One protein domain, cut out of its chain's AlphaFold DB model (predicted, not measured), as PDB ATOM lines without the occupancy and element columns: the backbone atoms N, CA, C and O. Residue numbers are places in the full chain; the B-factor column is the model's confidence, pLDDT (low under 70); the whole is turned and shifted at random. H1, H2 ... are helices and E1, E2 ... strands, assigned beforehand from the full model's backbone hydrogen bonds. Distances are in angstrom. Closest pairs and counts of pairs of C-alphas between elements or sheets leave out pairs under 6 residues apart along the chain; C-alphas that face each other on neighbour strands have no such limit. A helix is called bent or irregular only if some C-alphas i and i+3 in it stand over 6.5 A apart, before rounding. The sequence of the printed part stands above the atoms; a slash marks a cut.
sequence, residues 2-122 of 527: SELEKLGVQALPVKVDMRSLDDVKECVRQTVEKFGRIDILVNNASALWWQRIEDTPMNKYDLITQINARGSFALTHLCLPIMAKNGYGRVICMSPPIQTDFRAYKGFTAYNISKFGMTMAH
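This is residues 2 to 122 of the 527 residues of the protein "Hsdl2 protein" of Symbiodinium natans (UniProt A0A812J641). One long helix, H3, runs through most of an elongated body; H5 packs side by side with residues 61 to 73 of H3, H2 packs on its residues 71 to 79, and a small two-strand sheet lies beside its residues 68 to 83. Residues 2 to 9, with short H1, stick out, while H4 lies far from the middle, near H5. The 121 printed residues hold H1, H2, E1, H3, E2, H4 and H5 in that order, mostly helix, with E1 and E2 parallel. The whole is only just compact, close to loose, with a radius of gyration of the C-alphas of 16.4 A and spans of 47 by 29 by 29 A.

Find C-alpha 2 at (13.711, 47.547, -43.445), where H1, residues 2 to 6, begins. H2 is residues 21 to 35, 21.1 A; E1 is 40 to 43. H3 starts at C-alpha 58, (-5.238, 14.960, -28.521), and runs 39.3 A to residue 85, with a kink of 31 degrees near residue 78; it is irregular, but only just, with C-alphas 78 and 81 6.7 A apart. E2 is 90 to 93, H4 102 to 105, and H5 109 to 120, 16.1 A, ending at C-alpha 120, (6.845, 12.428, -46.483).

H3 touches H5, closest at C-alphas 69 and 118, 4.3 A, a shallow tilt of 4 degrees, the same way. H2 touches H3, closest at C-alphas 24 and 75, 6.3 A. E1, H3 and E2 form a strand-helix-strand unit, two parallel neighbours joined through a helix, its crossover right-handed; N 41 and O 90 are 2.8 A apart, within hydrogen-bond range. In H1, H2 and H5 every O i to N i+4 pair is within range; in H3, 19 of 24; H4 is too short for one.

The printed part has no cut. The links H1 to H2 and E1 to H3 are long. Low pLDDT, under 70, falls at residues 96 to 97, 99 to 100, 102 to 106 and 122.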
ATOM      1  N   SER A   2      12.588  46.603 -43.279       75.44
ATOM      2  CA  SER A   2      13.711  47.547 -43.445       75.44
ATOM      3  C   SER A   2      15.095  46.895 -43.628       75.44
ATOM      4  O   SER A   2      15.933  47.429 -44.344       75.44
ATOM      5  N   GLU A   3      15.355  45.737 -43.014       80.44
ATOM      6  CA  GLU A   3      16.605  44.982 -43.214       80.44
ATOM      7  C   GLU A   3      16.689  44.309 -44.593       80.44
ATOM      8  O   GLU A   3      17.757  44.278 -45.192       80.44
ATOM      9  N   LEU A   4      15.563  43.829 -45.129       82.12
ATOM     10  CA  LEU A   4      15.487  43.198 -46.453       82.12
ATOM     11  C   LEU A   4      15.576  44.245 -47.572       82.12
ATOM     12  O   LEU A   4      16.258  44.034 -48.570       82.12
ATOM     13  N   GLU A   5      14.966  45.413 -47.367       79.06
ATOM     14  CA  GLU A   5      15.059  46.550 -48.290       79.06
ATOM     15  C   GLU A   5      16.502  47.054 -48.429       79.06
ATOM     16  O   GLU A   5      16.948  47.347 -49.536       79.06
ATOM     17  N   LYS A   6      17.273  47.071 -47.332       86.25
ATOM     18  CA  LYS A   6      18.709  47.407 -47.354       86.25
ATOM     19  C   LYS A   6      19.558  46.403 -48.135       86.25
ATOM     20  O   LYS A   6      20.611  46.776 -48.640       86.25
ATOM     21  N   LEU A   7      19.107  45.153 -48.242       88.25
ATOM     22  CA  LEU A   7      19.753  44.107 -49.041       88.25
ATOM     23  C   LEU A   7      19.326  44.148 -50.519       88.25
ATOM     24  O   LEU A   7      19.792  43.329 -51.308       88.25
ATOM     25  N   GLY A   8      18.441  45.077 -50.904       89.69
ATOM     26  CA  GLY A   8      17.954  45.222 -52.277       89.69
ATOM     27  C   GLY A   8      17.022  44.095 -52.733       89.69
ATOM     28  O   GLY A   8      16.789  43.948 -53.932       89.69
ATOM     29  N   VAL A   9      16.489  43.292 -51.805       89.81
ATOM     30  CA  VAL A   9      15.593  42.172 -52.125       89.81
ATOM     31  C   VAL A   9      14.128  42.569 -51.961       89.81
ATOM     32  O   VAL A   9      13.751  43.297 -51.044       89.81
ATOM     33  N   GLN A  10      13.274  42.063 -52.850       88.38
ATOM     34  CA  GLN A  10      11.828  42.233 -52.739       88.38
ATOM     35  C   GLN A  10      11.249  41.159 -51.814       88.38
ATOM     36  O   GLN A  10      11.542  39.977 -51.974       88.38
ATOM     37  N   ALA A  11      10.401  41.557 -50.867       91.31
ATOM     38  CA  ALA A  11       9.770  40.645 -49.916       91.31
ATOM     39  C   ALA A  11       8.275  40.950 -49.764       91.31
ATOM     40  O   ALA A  11       7.860  42.109 -49.816       91.31
ATOM     41  N   LEU A  12       7.472  39.904 -49.562       92.94
ATOM     42  CA  LEU A  12       6.035  39.994 -49.311       92.94
ATOM     43  C   LEU A  12       5.706  39.242 -48.014       92.94
ATOM     44  O   LEU A  12       5.712  38.011 -48.013       92.94
ATOM     45  N   PRO A  13       5.441  39.943 -46.901       92.56
ATOM     46  CA  PRO A  13       4.981  39.292 -45.686       92.56
ATOM     47  C   PRO A  13       3.500  38.925 -45.825       92.56
ATOM     48  O   PRO A  13       2.660  39.799 -46.030       92.56
ATOM     49  N   VAL A  14       3.174  37.644 -45.660       93.56
ATOM     50  CA  VAL A  14       1.788  37.161 -45.615       93.56
ATOM     51  C   VAL A  14       1.550  36.493 -44.267       93.56
ATOM     52  O   VAL A  14       2.319  35.630 -43.844       93.56
ATOM     53  N   LYS A  15       0.487  36.898 -43.569       94.50
ATOM     54  CA  LYS A  15       0.041  36.216 -42.352       94.50
ATOM     55  C   LYS A  15      -0.726  34.962 -42.761       94.50
ATOM     56  O   LYS A  15      -1.721  35.074 -43.469       94.50
ATOM     57  N   VAL A  16      -0.273  33.799 -42.305       94.62
ATOM     58  CA  VAL A  16      -0.843  32.502 -42.694       94.62
ATOM     59  C   VAL A  16      -1.012  31.626 -41.465       94.62
ATOM     60  O   VAL A  16      -0.037  31.367 -40.755       94.62
ATOM     61  N   ASP A  17      -2.225  31.132 -41.219       95.12
ATOM     62  CA  ASP A  17      -2.420  29.974 -40.350       95.12
ATOM     63  C   ASP A  17      -2.260  28.687 -41.169       95.12
ATOM     64  O   ASP A  17      -3.115  28.340 -41.979       95.12
ATOM     65  N   MET A  18      -1.180  27.937 -40.933       94.25
ATOM     66  CA  MET A  18      -0.884  26.686 -41.653       94.25
ATOM     67  C   MET A  18      -1.952  25.591 -41.482       94.25
ATOM     68  O   MET A  18      -1.948  24.600 -42.213       94.25
ATOM     69  N   ARG A  19      -2.872  25.745 -40.524       94.62
ATOM     70  CA  ARG A  19      -4.010  24.837 -40.328       94.62
ATOM     71  C   ARG A  19      -5.160  25.155 -41.295       94.62
ATOM     72  O   ARG A  19      -5.904  24.245 -41.672       94.62
ATOM     73  N   SER A  20      -5.280  26.412 -41.731       95.44
ATOM     74  CA  SER A  20      -6.301  26.905 -42.662       95.44
ATOM     75  C   SER A  20      -5.853  26.698 -44.108       95.44
ATOM     76  O   SER A  20      -4.856  27.255 -44.557       95.44
ATOM     77  N   LEU A  21      -6.598  25.896 -44.875       94.19
ATOM     78  CA  LEU A  21      -6.278  25.697 -46.291       94.19
ATOM     79  C   LEU A  21      -6.507  26.977 -47.110       94.19
ATOM     80  O   LEU A  21      -5.803  27.201 -48.092       94.19
ATOM     81  N   ASP A  22      -7.475  27.801 -46.718       96.88
ATOM     82  CA  ASP A  22      -7.803  29.026 -47.443       96.88
ATOM     83  C   ASP A  22      -6.724  30.095 -47.242       96.88
ATOM     84  O   ASP A  22      -6.303  30.708 -48.221       96.88
ATOM     85  N   ASP A  23      -6.160  30.213 -46.034       96.88
ATOM     86  CA  ASP A  23      -4.994  31.071 -45.769       96.88
ATOM     87  C   ASP A  23      -3.781  30.629 -46.602       96.88
ATOM     88  O   ASP A  23      -3.067  31.454 -47.174       96.88
ATOM     89  N   VAL A  24      -3.542  29.315 -46.698       96.94
ATOM     90  CA  VAL A  24      -2.427  28.755 -47.478       96.94
ATOM     91  C   VAL A  24      -2.620  29.022 -48.976       96.94
ATOM     92  O   VAL A  24      -1.673  29.433 -49.649       96.94
ATOM     93  N   LYS A  25      -3.836  28.843 -49.513       97.25
ATOM     94  CA  LYS A  25      -4.159  29.192 -50.909       97.25
ATOM     95  C   LYS A  25      -3.938  30.672 -51.179       97.25
ATOM     96  O   LYS A  25      -3.340  31.020 -52.195       97.25
ATOM     97  N   GLU A  26      -4.406  31.523 -50.275       97.44
ATOM     98  CA  GLU A  26      -4.290  32.968 -50.413       97.44
ATOM     99  C   GLU A  26      -2.820  33.411 -50.381       97.44
ATOM    100  O   GLU A  26      -2.403  34.222 -51.205       97.44
ATOM    101  N   CYS A  27      -1.992  32.790 -49.538       97.38
ATOM    102  CA  CYS A  27      -0.545  33.002 -49.529       97.38
ATOM    103  C   CYS A  27       0.118  32.662 -50.869       97.38
ATOM    104  O   CYS A  27       0.873  33.471 -51.418       97.38
ATOM    105  N   VAL A  28      -0.190  31.489 -51.431       97.06
ATOM    106  CA  VAL A  28       0.342  31.075 -52.738       97.06
ATOM    107  C   VAL A  28      -0.130  32.035 -53.833       97.06
ATOM    108  O   VAL A  28       0.678  32.467 -54.656       97.06
ATOM    109  N   ARG A  29      -1.409  32.433 -53.812       97.44
ATOM    110  CA  ARG A  29      -1.993  33.381 -54.770       97.44
ATOM    111  C   ARG A  29      -1.277  34.732 -54.738       97.44
ATOM    112  O   ARG A  29      -0.823  35.187 -55.785       97.44
ATOM    113  N   GLN A  30      -1.128  35.337 -53.558       97.56
ATOM    114  CA  GLN A  30      -0.442  36.624 -53.391       97.56
ATOM    115  C   GLN A  30       1.034  36.545 -53.802       97.56
ATOM    116  O   GLN A  30       1.559  37.470 -54.419       97.56
ATOM    117  N   THR A  31       1.697  35.421 -53.516       96.62
ATOM    118  CA  THR A  31       3.092  35.189 -53.918       96.62
ATOM    119  C   THR A  31       3.231  35.170 -55.441       96.62
ATOM    120  O   THR A  31       4.083  35.865 -55.992       96.62
ATOM    121  N   VAL A  32       2.371  34.424 -56.142       95.81
ATOM    122  CA  VAL A  32       2.380  34.373 -57.614       95.81
ATOM    123  C   VAL A  32       1.990  35.718 -58.222       95.81
ATOM    124  O   VAL A  32       2.607  36.134 -59.193       95.81
ATOM    125  N   GLU A  33       1.010  36.423 -57.656       96.50
ATOM    126  CA  GLU A  33       0.608  37.752 -58.132       96.50
ATOM    127  C   GLU A  33       1.750  38.771 -58.010       96.50
ATOM    128  O   GLU A  33       1.977  39.565 -58.922       96.50
ATOM    129  N   LYS A  34       2.510  38.721 -56.910       95.44
ATOM    130  CA  LYS A  34       3.609  39.656 -56.656       95.44
ATOM    131  C   LYS A  34       4.877  39.337 -57.448       95.44
ATOM    132  O   LYS A  34       5.534  40.266 -57.912       95.44
ATOM    133  N   PHE A  35       5.243  38.059 -57.557       94.06
ATOM    134  CA  PHE A  35       6.553  37.630 -58.073       94.06
ATOM    135  C   PHE A  35       6.486  36.845 -59.390       94.06
ATOM    136  O   PHE A  35       7.520  36.560 -59.992       94.06
ATOM    137  N   GLY A  36       5.293  36.459 -59.848       91.62
ATOM    138  CA  GLY A  36       5.053  35.758 -61.115       91.62
ATOM    139  C   GLY A  36       5.431  34.271 -61.132       91.62
ATOM    140  O   GLY A  36       4.934  33.527 -61.977       91.62
ATOM    141  N   ARG A  37       6.284  33.811 -60.208       89.94
ATOM    142  CA  ARG A  37       6.779  32.428 -60.141       89.94
ATOM    143  C   ARG A  37       7.082  31.981 -58.713       89.94
ATOM    144  O   ARG A  37       7.253  32.801 -57.818       89.94
ATOM    145  N   ILE A  38       7.185  30.665 -58.531       90.56
ATOM    146  CA  ILE A  38       7.673  30.029 -57.304       90.56
ATOM    147  C   ILE A  38       8.719  28.994 -57.713       90.56
ATOM    148  O   ILE A  38       8.387  28.035 -58.407       90.56
ATOM    149  N   ASP A  39       9.962  29.200 -57.283       83.25
ATOM    150  CA  ASP A  39      11.099  28.332 -57.624       83.25
ATOM    151  C   ASP A  39      11.544  27.449 -56.469       83.25
ATOM    152  O   ASP A  39      11.972  26.315 -56.671       83.25
ATOM    153  N   ILE A  40      11.462  27.976 -55.249       85.88
ATOM    154  CA  ILE A  40      11.891  27.295 -54.035       85.88
ATOM    155  C   ILE A  40      10.791  27.458 -52.994       85.88
ATOM    156  O   ILE A  40      10.380  28.573 -52.680       85.88
ATOM    157  N   LEU A  41      10.324  26.339 -52.455       87.69
ATOM    158  CA  LEU A  41       9.436  26.278 -51.304       87.69
ATOM    159  C   LEU A  41      10.230  25.772 -50.103       87.69
ATOM    160  O   LEU A  41      10.828  24.703 -50.175       87.69
ATOM    161  N   VAL A  42      10.187  26.506 -48.992       88.38
ATOM    162  CA  VAL A  42      10.804  26.096 -47.726       88.38
ATOM    163  C   VAL A  42       9.713  25.848 -46.684       88.38
ATOM    164  O   VAL A  42       9.134  26.774 -46.121       88.38
ATOM    165  N   ASN A  43       9.443  24.579 -46.402       89.25
ATOM    166  CA  ASN A  43       8.567  24.125 -45.329       89.25
ATOM    167  C   ASN A  43       9.310  24.197 -43.983       89.25
ATOM    168  O   ASN A  43       9.859  23.203 -43.508       89.25
ATOM    169  N   ASN A  44       9.338  25.387 -43.380       88.19
ATOM    170  CA  ASN A  44       9.979  25.624 -42.079       88.19
ATOM    171  C   ASN A  44       8.991  25.635 -40.893       88.19
ATOM    172  O   ASN A  44       9.352  25.274 -39.774       88.19
ATOM    173  N   ALA A  45       7.735  26.033 -41.118       87.56
ATOM    174  CA  ALA A  45       6.753  26.205 -40.045       87.56
ATOM    175  C   ALA A  45       6.560  24.912 -39.234       87.56
ATOM    176  O   ALA A  45       6.173  23.886 -39.788       87.56
ATOM    177  N   SER A  46       6.836  24.962 -37.925       87.88
ATOM    178  CA  SER A  46       6.714  23.808 -37.033       87.88
ATOM    179  C   SER A  46       6.130  24.183 -35.670       87.88
ATOM    180  O   SER A  46       6.451  25.232 -35.116       87.88
ATOM    181  N   ALA A  47       5.325  23.289 -35.104       87.88
ATOM    182  CA  ALA A  47       4.919  23.298 -33.706       87.88
ATOM    183  C   ALA A  47       5.576  22.129 -32.957       87.88
ATOM    184  O   ALA A  47       5.703  21.018 -33.484       87.88
ATOM    185  N   LEU A  48       6.001  22.395 -31.721       86.25
ATOM    186  CA  LEU A  48       6.737  21.456 -30.875       86.25
ATOM    187  C   LEU A  48       5.854  20.996 -29.710       86.25
ATOM    188  O   LEU A  48       5.230  21.814 -29.033       86.25
ATOM    189  N   TRP A  49       5.821  19.687 -29.463       83.75
ATOM    190  CA  TRP A  49       5.219  19.112 -28.259       83.75
ATOM    191  C   TRP A  49       5.951  17.829 -27.875       83.75
ATOM    192  O   TRP A  49       5.848  16.811 -28.557       83.75
ATOM    193  N   TRP A  50       6.733  17.891 -26.802       84.00
ATOM    194  CA  TRP A  50       7.676  16.841 -26.429       84.00
ATOM    195  C   TRP A  50       7.202  16.104 -25.185       84.00
ATOM    196  O   TRP A  50       7.640  16.386 -24.075       84.00
ATOM    197  N   GLN A  51       6.260  15.191 -25.390       85.06
ATOM    198  CA  GLN A  51       5.689  14.375 -24.330       85.06
ATOM    199  C   GLN A  51       5.520  12.933 -24.796       85.06
ATOM    200  O   GLN A  51       5.451  12.639 -25.998       85.06
ATOM    201  N   ARG A  52       5.432  12.029 -23.817       85.12
ATOM    202  CA  ARG A  52       5.101  10.627 -24.067       85.12
ATOM    203  C   ARG A  52       3.684  10.509 -24.631       85.12
ATOM    204  O   ARG A  52       2.912  11.466 -24.611       85.12
ATOM    205  N   ILE A  53       3.338   9.328 -25.135       86.94
ATOM    206  CA  ILE A  53       2.017   9.094 -25.733       86.94
ATOM    207  C   ILE A  53       0.915   9.328 -24.695       86.94
ATOM    208  O   ILE A  53      -0.046  10.030 -24.990       86.94
ATOM    209  N   GLU A  54       1.080   8.806 -23.477       91.75
ATOM    210  CA  GLU A  54       0.110   8.982 -22.388       91.75
ATOM    211  C   GLU A  54      -0.030  10.441 -21.916       91.75
ATOM    212  O   GLU A  54      -1.087  10.831 -21.426       91.75
ATOM    213  N   ASP A  55       1.008  11.252 -22.131       91.44
ATOM    214  CA  ASP A  55       1.110  12.642 -21.678       91.44
ATOM    215  C   ASP A  55       0.864  13.647 -22.820       91.44
ATOM    216  O   ASP A  55       1.099  14.851 -22.672       91.44
ATOM    217  N   THR A  56       0.420  13.176 -23.992       91.75
ATOM    218  CA  THR A  56       0.108  14.019 -25.152       91.75
ATOM    219  C   THR A  56      -1.403  14.155 -25.321       91.75
ATOM    220  O   THR A  56      -2.045  13.256 -25.865       91.75
ATOM    221  N   PRO A  57      -1.996  15.296 -24.926       93.94
ATOM    222  CA  PRO A  57      -3.399  15.568 -25.201       93.94
ATOM    223  C   PRO A  57      -3.697  15.565 -26.706       93.94
ATOM    224  O   PRO A  57      -2.908  16.079 -27.505       93.94
ATOM    225  N   MET A  58      -4.870  15.062 -27.101       95.75
ATOM    226  CA  MET A  58      -5.238  14.960 -28.521       95.75
ATOM    227  C   MET A  58      -5.264  16.313 -29.236       95.75
ATOM    228  O   MET A  58      -4.779  16.418 -30.353       95.75
ATOM    229  N   ASN A  59      -5.695  17.386 -28.570       94.31
ATOM    230  CA  ASN A  59      -5.643  18.727 -29.159       94.31
ATOM    231  C   ASN A  59      -4.206  19.193 -29.472       94.31
ATOM    232  O   ASN A  59      -4.006  19.989 -30.390       94.31
ATOM    233  N   LYS A  60      -3.196  18.712 -28.734       93.56
ATOM    234  CA  LYS A  60      -1.778  18.983 -29.010       93.56
ATOM    235  C   LYS A  60      -1.270  18.125 -30.156       93.56
ATOM    236  O   LYS A  60      -0.589  18.661 -31.025       93.56
ATOM    237  N   TYR A  61      -1.640  16.845 -30.184       95.06
ATOM    238  CA  TYR A  61      -1.355  15.955 -31.310       95.06
ATOM    239  C   TYR A  61      -1.920  16.506 -32.629       95.06
ATOM    240  O   TYR A  61      -1.205  16.591 -33.633       95.06
ATOM    241  N   ASP A  62      -3.176  16.946 -32.611       95.25
ATOM    242  CA  ASP A  62      -3.849  17.522 -33.770       95.25
ATOM    243  C   ASP A  62      -3.163  18.813 -34.200       95.25
ATOM    244  O   ASP A  62      -2.864  18.984 -35.378       95.25
ATOM    245  N   LEU A  63      -2.834  19.698 -33.254       93.38
ATOM    246  CA  LEU A  63      -2.142  20.954 -33.540       93.38
ATOM    247  C   LEU A  63      -0.803  20.728 -34.257       93.38
ATOM    248  O   LEU A  63      -0.568  21.317 -35.314       93.38
ATOM    249  N   ILE A  64       0.073  19.881 -33.703       94.38
ATOM    250  CA  ILE A  64       1.400  19.641 -34.291       94.38
ATOM    251  C   ILE A  64       1.296  18.913 -35.634       94.38
ATOM    252  O   ILE A  64       2.043  19.227 -36.555       94.38
ATOM    253  N   THR A  65       0.344  17.992 -35.792       94.88
ATOM    254  CA  THR A  65       0.141  17.264 -37.051       94.88
ATOM    255  C   THR A  65      -0.465  18.163 -38.131       94.88
ATOM    256  O   THR A  65      -0.046  18.107 -39.289       94.88
ATOM    257  N   GLN A  66      -1.410  19.036 -37.763       95.81
ATOM    258  CA  GLN A  66      -2.020  19.996 -38.681       95.81
ATOM    259  C   GLN A  66      -1.000  21.007 -39.210       95.81
ATOM    260  O   GLN A  66      -1.061  21.347 -40.388       95.81
ATOM    261  N   ILE A  67      -0.055  21.453 -38.377       93.88
ATOM    262  CA  ILE A  67       0.992  22.398 -38.785       93.88
ATOM    263  C   ILE A  67       2.112  21.674 -39.544       93.88
ATOM    264  O   ILE A  67       2.366  21.997 -40.703       93.88
ATOM    265  N   ASN A  68       2.752  20.681 -38.920       94.25
ATOM    266  CA  ASN A  68       4.000  20.101 -39.423       94.25
ATOM    267  C   ASN A  68       3.766  19.215 -40.650       94.25
ATOM    268  O   ASN A  68       4.491  19.315 -41.630       94.25
ATOM    269  N   ALA A  69       2.761  18.335 -40.606       93.06
ATOM    270  CA  ALA A  69       2.516  17.378 -41.681       93.06
ATOM    271  C   ALA A  69       1.512  17.928 -42.698       93.06
ATOM    272  O   ALA A  69       1.846  18.135 -43.865       93.06
ATOM    273  N   ARG A  70       0.276  18.198 -42.257       95.06
ATOM    274  CA  ARG A  70      -0.810  18.617 -43.156       95.06
ATOM    275  C   ARG A  70      -0.527  19.973 -43.799       95.06
ATOM    276  O   ARG A  70      -0.752  20.114 -44.996       95.06
ATOM    277  N   GLY A  71      -0.043  20.945 -43.028       94.62
ATOM    278  CA  GLY A  71       0.279  22.283 -43.520       94.62
ATOM    279  C   GLY A  71       1.347  22.245 -44.609       94.62
ATOM    280  O   GLY A  71       1.145  22.799 -45.690       94.62
ATOM    281  N   SER A  72       2.443  21.519 -44.373       93.00
ATOM    282  CA  SER A  72       3.491  21.326 -45.381       93.00
ATOM    283  C   SER A  72       2.996  20.584 -46.615       93.00
ATOM    284  O   SER A  72       3.286  21.011 -47.728       93.00
ATOM    285  N   PHE A  73       2.190  19.534 -46.445       92.75
ATOM    286  CA  PHE A  73       1.572  18.843 -47.577       92.75
ATOM    287  C   PHE A  73       0.678  19.774 -48.402       92.75
ATOM    288  O   PHE A  73       0.788  19.796 -49.623       92.75
ATOM    289  N   ALA A  74      -0.179  20.568 -47.756       94.56
ATOM    290  CA  ALA A  74      -1.086  21.490 -48.434       94.56
ATOM    291  C   ALA A  74      -0.329  22.570 -49.220       94.56
ATOM    292  O   ALA A  74      -0.650  22.832 -50.379       94.56
ATOM    293  N   LEU A  75       0.700  23.165 -48.612       93.44
ATOM    294  CA  LEU A  75       1.509  24.197 -49.254       93.44
ATOM    295  C   LEU A  75       2.311  23.625 -50.432       93.44
ATOM    296  O   LEU A  75       2.306  24.199 -51.519       93.44
ATOM    297  N   THR A  76       2.925  22.450 -50.262       92.06
ATOM    298  CA  THR A  76       3.590  21.736 -51.359       92.06
ATOM    299  C   THR A  76       2.601  21.398 -52.474       92.06
ATOM    300  O   THR A  76       2.856  21.742 -53.625       92.06
ATOM    301  N   HIS A  77       1.443  20.816 -52.154       91.12
ATOM    302  CA  HIS A  77       0.401  20.466 -53.122       91.12
ATOM    303  C   HIS A  77      -0.010  21.651 -54.012       91.12
ATOM    304  O   HIS A  77      -0.169  21.479 -55.218       91.12
ATOM    305  N   LEU A  78      -0.137  22.850 -53.438       94.00
ATOM    306  CA  LEU A  78      -0.527  24.058 -54.170       94.00
ATOM    307  C   LEU A  78       0.621  24.660 -54.996       94.00
ATOM    308  O   LEU A  78       0.384  25.173 -56.089       94.00
ATOM    309  N   CYS A  79       1.863  24.576 -54.514       91.56
ATOM    310  CA  CYS A  79       3.036  25.098 -55.221       91.56
ATOM    311  C   CYS A  79       3.501  24.196 -56.377       91.56
ATOM    312  O   CYS A  79       4.029  24.702 -57.369       91.56
ATOM    313  N   LEU A  80       3.307  22.875 -56.281       87.81
ATOM    314  CA  LEU A  80       3.823  21.913 -57.263       87.81
ATOM    315  C   LEU A  80       3.341  22.168 -58.707       87.81
ATOM    316  O   LEU A  80       4.188  22.164 -59.600       87.81
ATOM    317  N   PRO A  81       2.049  22.435 -58.992       87.62
ATOM    318  CA  PRO A  81       1.602  22.753 -60.351       87.62
ATOM    319  C   PRO A  81       2.245  24.022 -60.926       87.62
ATOM    320  O   PRO A  81       2.534  24.079 -62.121       87.62
ATOM    321  N   ILE A  82       2.499  25.029 -60.082       88.62
ATOM    322  CA  ILE A  82       3.144  26.290 -60.479       88.62
ATOM    323  C   ILE A  82       4.607  26.026 -60.847       88.62
ATOM    324  O   ILE A  82       5.052  26.406 -61.928       88.62
ATOM    325  N   MET A  83       5.331  25.312 -59.983       86.38
ATOM    326  CA  MET A  83       6.708  24.875 -60.234       86.38
ATOM    327  C   MET A  83       6.814  24.024 -61.510       86.38
ATOM    328  O   MET A  83       7.683  24.247 -62.350       86.38
ATOM    329  N   ALA A  84       5.886  23.080 -61.700       79.56
ATOM    330  CA  ALA A  84       5.842  22.224 -62.882       79.56
ATOM    331  C   ALA A  84       5.620  23.031 -64.170       79.56
ATOM    332  O   ALA A  84       6.314  22.800 -65.159       79.56
ATOM    333  N   LYS A  85       4.709  24.016 -64.152       81.62
ATOM    334  CA  LYS A  85       4.488  24.935 -65.280       81.62
ATOM    335  C   LYS A  85       5.748  25.735 -65.629       81.62
ATOM    336  O   LYS A  85       5.987  26.004 -66.802       81.62
ATOM    337  N   ASN A  86       6.559  26.077 -64.630       78.50
ATOM    338  CA  ASN A  86       7.797  26.839 -64.804       78.50
ATOM    339  C   ASN A  86       9.000  25.974 -65.223       78.50
ATOM    340  O   ASN A  86      10.079  26.511 -65.462       78.50
ATOM    341  N   GLY A  87       8.843  24.646 -65.294       75.38
ATOM    342  CA  GLY A  87       9.924  23.717 -65.633       75.38
ATOM    343  C   GLY A  87      11.002  23.573 -64.552       75.38
ATOM    344  O   GLY A  87      12.020  22.928 -64.797       75.38
ATOM    345  N   TYR A  88      10.795  24.151 -63.364       75.50
ATOM    346  CA  TYR A  88      11.724  24.097 -62.237       75.50
ATOM    347  C   TYR A  88      10.993  24.277 -60.903       75.50
ATOM    348  O   TYR A  88      10.096  25.109 -60.773       75.50
ATOM    349  N   GLY A  89      11.424  23.528 -59.890       75.75
ATOM    350  CA  GLY A  89      10.983  23.715 -58.514       75.75
ATOM    351  C   GLY A  89      11.841  22.932 -57.537       75.75
ATOM    352  O   GLY A  89      12.217  21.795 -57.818       75.75
ATOM    353  N   ARG A  90      12.132  23.518 -56.374       77.75
ATOM    354  CA  ARG A  90      12.715  22.810 -55.232       77.75
ATOM    355  C   ARG A  90      11.835  22.946 -54.001       77.75
ATOM    356  O   ARG A  90      11.368  24.035 -53.688       77.75
ATOM    357  N   VAL A  91      11.640  21.844 -53.287       81.00
ATOM    358  CA  VAL A  91      10.927  21.818 -52.006       81.00
ATOM    359  C   VAL A  91      11.904  21.370 -50.930       81.00
ATOM    360  O   VAL A  91      12.394  20.243 -50.968       81.00
ATOM    361  N   ILE A  92      12.164  22.261 -49.983       80.56
ATOM    362  CA  ILE A  92      13.015  22.055 -48.815       80.56
ATOM    363  C   ILE A  92      12.101  21.880 -47.607       80.56
ATOM    364  O   ILE A  92      11.261  22.738 -47.342       80.56
ATOM    365  N   CYS A  93      12.259  20.790 -46.867       81.44
ATOM    366  CA  CYS A  93      11.538  20.563 -45.618       81.44
ATOM    367  C   CYS A  93      12.515  20.611 -44.450       81.44
ATOM    368  O   CYS A  93      13.539  19.936 -44.460       81.44
ATOM    369  N   MET A  94      12.182  21.385 -43.419       82.31
ATOM    370  CA  MET A  94      12.979  21.459 -42.194       82.31
ATOM    371  C   MET A  94      12.605  20.304 -41.270       82.31
ATOM    372  O   MET A  94      12.014  20.509 -40.212       82.31
ATOM    373  N   SER A  95      12.861  19.072 -41.700       76.38
ATOM    374  CA  SER A  95      12.425  17.853 -41.019       76.38
ATOM    375  C   SER A  95      13.542  16.806 -40.938       76.38
ATOM    376  O   SER A  95      14.452  16.798 -41.768       76.38
ATOM    377  N   PRO A  96      13.507  15.915 -39.931       68.12
ATOM    378  CA  PRO A  96      14.492  14.852 -39.796       68.12
ATOM    379  C   PRO A  96      14.330  13.800 -40.909       68.12
ATOM    380  O   PRO A  96      13.227  13.624 -41.450       68.12
ATOM    381  N   PRO A  97      15.400  13.054 -41.236       67.00
ATOM    382  CA  PRO A  97      15.286  11.891 -42.106       67.00
ATOM    383  C   PRO A  97      14.355  10.852 -41.477       67.00
ATOM    384  O   PRO A  97      14.309  10.697 -40.256       67.00
ATOM    385  N   ILE A  98      13.617  10.121 -42.313       73.19
ATOM    386  CA  ILE A  98      12.784   9.013 -41.838       73.19
ATOM    387  C   ILE A  98      13.718   7.901 -41.376       73.19
ATOM    388  O   ILE A  98      14.421   7.290 -42.180       73.19
ATOM    389  N   GLN A  99      13.728   7.656 -40.073       63.03
ATOM    390  CA  GLN A  99      14.498   6.587 -39.456       63.03
ATOM    391  C   GLN A  99      13.586   5.357 -39.251       63.03
ATOM    392  O   GLN A  99      12.365   5.468 -39.100       63.03
ATOM    393  N   THR A 100      14.158   4.155 -39.255       66.06
ATOM    394  CA  THR A 100      13.402   2.899 -39.062       66.06
ATOM    395  C   THR A 100      13.588   2.291 -37.671       66.06
ATOM    396  O   THR A 100      12.905   1.325 -37.337       66.06
ATOM    397  N   ASP A 101      14.477   2.846 -36.838       70.81
ATOM    398  CA  ASP A 101      14.658   2.404 -35.453       70.81
ATOM    399  C   ASP A 101      13.687   3.123 -34.507       70.81
ATOM    400  O   ASP A 101      13.902   4.260 -34.087       70.81
ATOM    401  N   PHE A 102      12.624   2.420 -34.115       62.88
ATOM    402  CA  PHE A 102      11.604   2.950 -33.212       62.88
ATOM    403  C   PHE A 102      12.118   3.297 -31.804       62.88
ATOM    404  O   PHE A 102      11.453   4.042 -31.078       62.88
ATOM    405  N   ARG A 103      13.299   2.804 -31.401       63.41
ATOM    406  CA  ARG A 103      13.903   3.111 -30.092       63.41
ATOM    407  C   ARG A 103      14.361   4.564 -29.996       63.41
ATOM    408  O   ARG A 103      14.308   5.130 -28.903       63.41
ATOM    409  N   ALA A 104      14.727   5.175 -31.123       58.41
ATOM    410  CA  ALA A 104      15.119   6.581 -31.207       58.41
ATOM    411  C   ALA A 104      13.966   7.550 -30.871       58.41
ATOM    412  O   ALA A 104      14.200   8.722 -30.592       58.41
ATOM    413  N   TYR A 105      12.714   7.071 -30.839       64.88
ATOM    414  CA  TYR A 105      11.518   7.911 -30.661       64.88
ATOM    415  C   TYR A 105      10.922   7.876 -29.259       64.88
ATOM    416  O   TYR A 105       9.835   8.424 -29.035       64.88
ATOM    417  N   LYS A 106      11.591   7.202 -28.317       68.12
ATOM    418  CA  LYS A 106      11.082   7.014 -26.960       68.12
ATOM    419  C   LYS A 106      10.859   8.373 -26.290       68.12
ATOM    420  O   LYS A 106      11.805   9.096 -26.009       68.12
ATOM    421  N   GLY A 107       9.596   8.677 -25.996       74.25
ATOM    422  CA  GLY A 107       9.191   9.882 -25.272       74.25
ATOM    423  C   GLY A 107       8.728  11.057 -26.132       74.25
ATOM    424  O   GLY A 107       8.299  12.044 -25.553       74.25
ATOM    425  N   PHE A 108       8.754  10.953 -27.470       82.75
ATOM    426  CA  PHE A 108       8.374  12.056 -28.376       82.75
ATOM    427  C   PHE A 108       7.585  11.588 -29.612       82.75
ATOM    428  O   PHE A 108       7.661  12.186 -30.687       82.75
ATOM    429  N   THR A 109       6.838  10.487 -29.497       85.12
ATOM    430  CA  THR A 109       6.209   9.796 -30.636       85.12
ATOM    431  C   THR A 109       5.298  10.702 -31.471       85.12
ATOM    432  O   THR A 109       5.418  10.714 -32.691       85.12
ATOM    433  N   ALA A 110       4.436  11.501 -30.835       87.06
ATOM    434  CA  ALA A 110       3.521  12.419 -31.518       87.06
ATOM    435  C   ALA A 110       4.259  13.459 -32.381       87.06
ATOM    436  O   ALA A 110       3.914  13.692 -33.541       87.06
ATOM    437  N   TYR A 111       5.323  14.047 -31.830       85.94
ATOM    438  CA  TYR A 111       6.173  14.988 -32.548       85.94
ATOM    439  C   TYR A 111       6.881  14.319 -33.730       85.94
ATOM    440  O   TYR A 111       6.816  14.838 -34.846       85.94
ATOM    441  N   ASN A 112       7.463  13.135 -33.529       86.81
ATOM    442  CA  ASN A 112       8.137  12.392 -34.596       86.81
ATOM    443  C   ASN A 112       7.183  12.004 -35.730       86.81
ATOM    444  O   ASN A 112       7.524  12.205 -36.892       86.81
ATOM    445  N   ILE A 113       5.959  11.557 -35.420       88.44
ATOM    446  CA  ILE A 113       4.916  11.311 -36.431       88.44
ATOM    447  C   ILE A 113       4.673  12.577 -37.262       88.44
ATOM    448  O   ILE A 113       4.695  12.527 -38.490       88.44
ATOM    449  N   SER A 114       4.500  13.729 -36.607       91.31
ATOM    450  CA  SER A 114       4.234  14.992 -37.300       91.31
ATOM    451  C   SER A 114       5.397  15.436 -38.208       91.31
ATOM    452  O   SER A 114       5.174  15.911 -39.320       91.31
ATOM    453  N   LYS A 115       6.649  15.242 -37.771       87.12
ATOM    454  CA  LYS A 115       7.853  15.632 -38.521       87.12
ATOM    455  C   LYS A 115       8.206  14.643 -39.629       87.12
ATOM    456  O   LYS A 115       8.650  15.070 -40.686       87.12
ATOM    457  N   PHE A 116       7.939  13.353 -39.451       87.69
ATOM    458  CA  PHE A 116       8.039  12.385 -40.544       87.69
ATOM    459  C   PHE A 116       6.932  12.575 -41.573       87.69
ATOM    460  O   PHE A 116       7.200  12.455 -42.765       87.69
ATOM    461  N   GLY A 117       5.730  12.970 -41.149       87.88
ATOM    462  CA  GLY A 117       4.684  13.428 -42.064       87.88
ATOM    463  C   GLY A 117       5.146  14.613 -42.923       87.88
ATOM    464  O   GLY A 117       4.912  14.619 -44.127       87.88
ATOM    465  N   MET A 118       5.881  15.564 -42.332       87.88
ATOM    466  CA  MET A 118       6.514  16.675 -43.057       87.88
ATOM    467  C   MET A 118       7.566  16.196 -44.073       87.88
ATOM    468  O   MET A 118       7.578  16.670 -45.207       87.88
ATOM    469  N   THR A 119       8.419  15.233 -43.702       83.44
ATOM    470  CA  THR A 119       9.399  14.630 -44.626       83.44
ATOM    471  C   THR A 119       8.703  13.899 -45.778       83.44
ATOM    472  O   THR A 119       9.090  14.041 -46.935       83.44
ATOM    473  N   MET A 120       7.627  13.166 -45.486       81.19
ATOM    474  CA  MET A 120       6.845  12.428 -46.483       81.19
ATOM    475  C   MET A 120       6.055  13.334 -47.429       81.19
ATOM    476  O   MET A 120       5.777  12.924 -48.553       81.19
ATOM    477  N   ALA A 121       5.740  14.570 -47.034       73.56
ATOM    478  CA  ALA A 121       5.058  15.537 -47.895       73.56
ATOM    479  C   ALA A 121       5.851  15.896 -49.175       73.56
ATOM    480  O   ALA A 121       5.287  16.465 -50.106       73.56
ATOM    481  N   HIS A 122       7.137  15.533 -49.245       65.75
ATOM    482  CA  HIS A 122       7.983  15.639 -50.436       65.75
ATOM    483  C   HIS A 122       7.822  14.455 -51.423       65.75
ATOM    484  O   HIS A 122       8.163  14.568 -52.601       65.75
TER     485      HIS A 122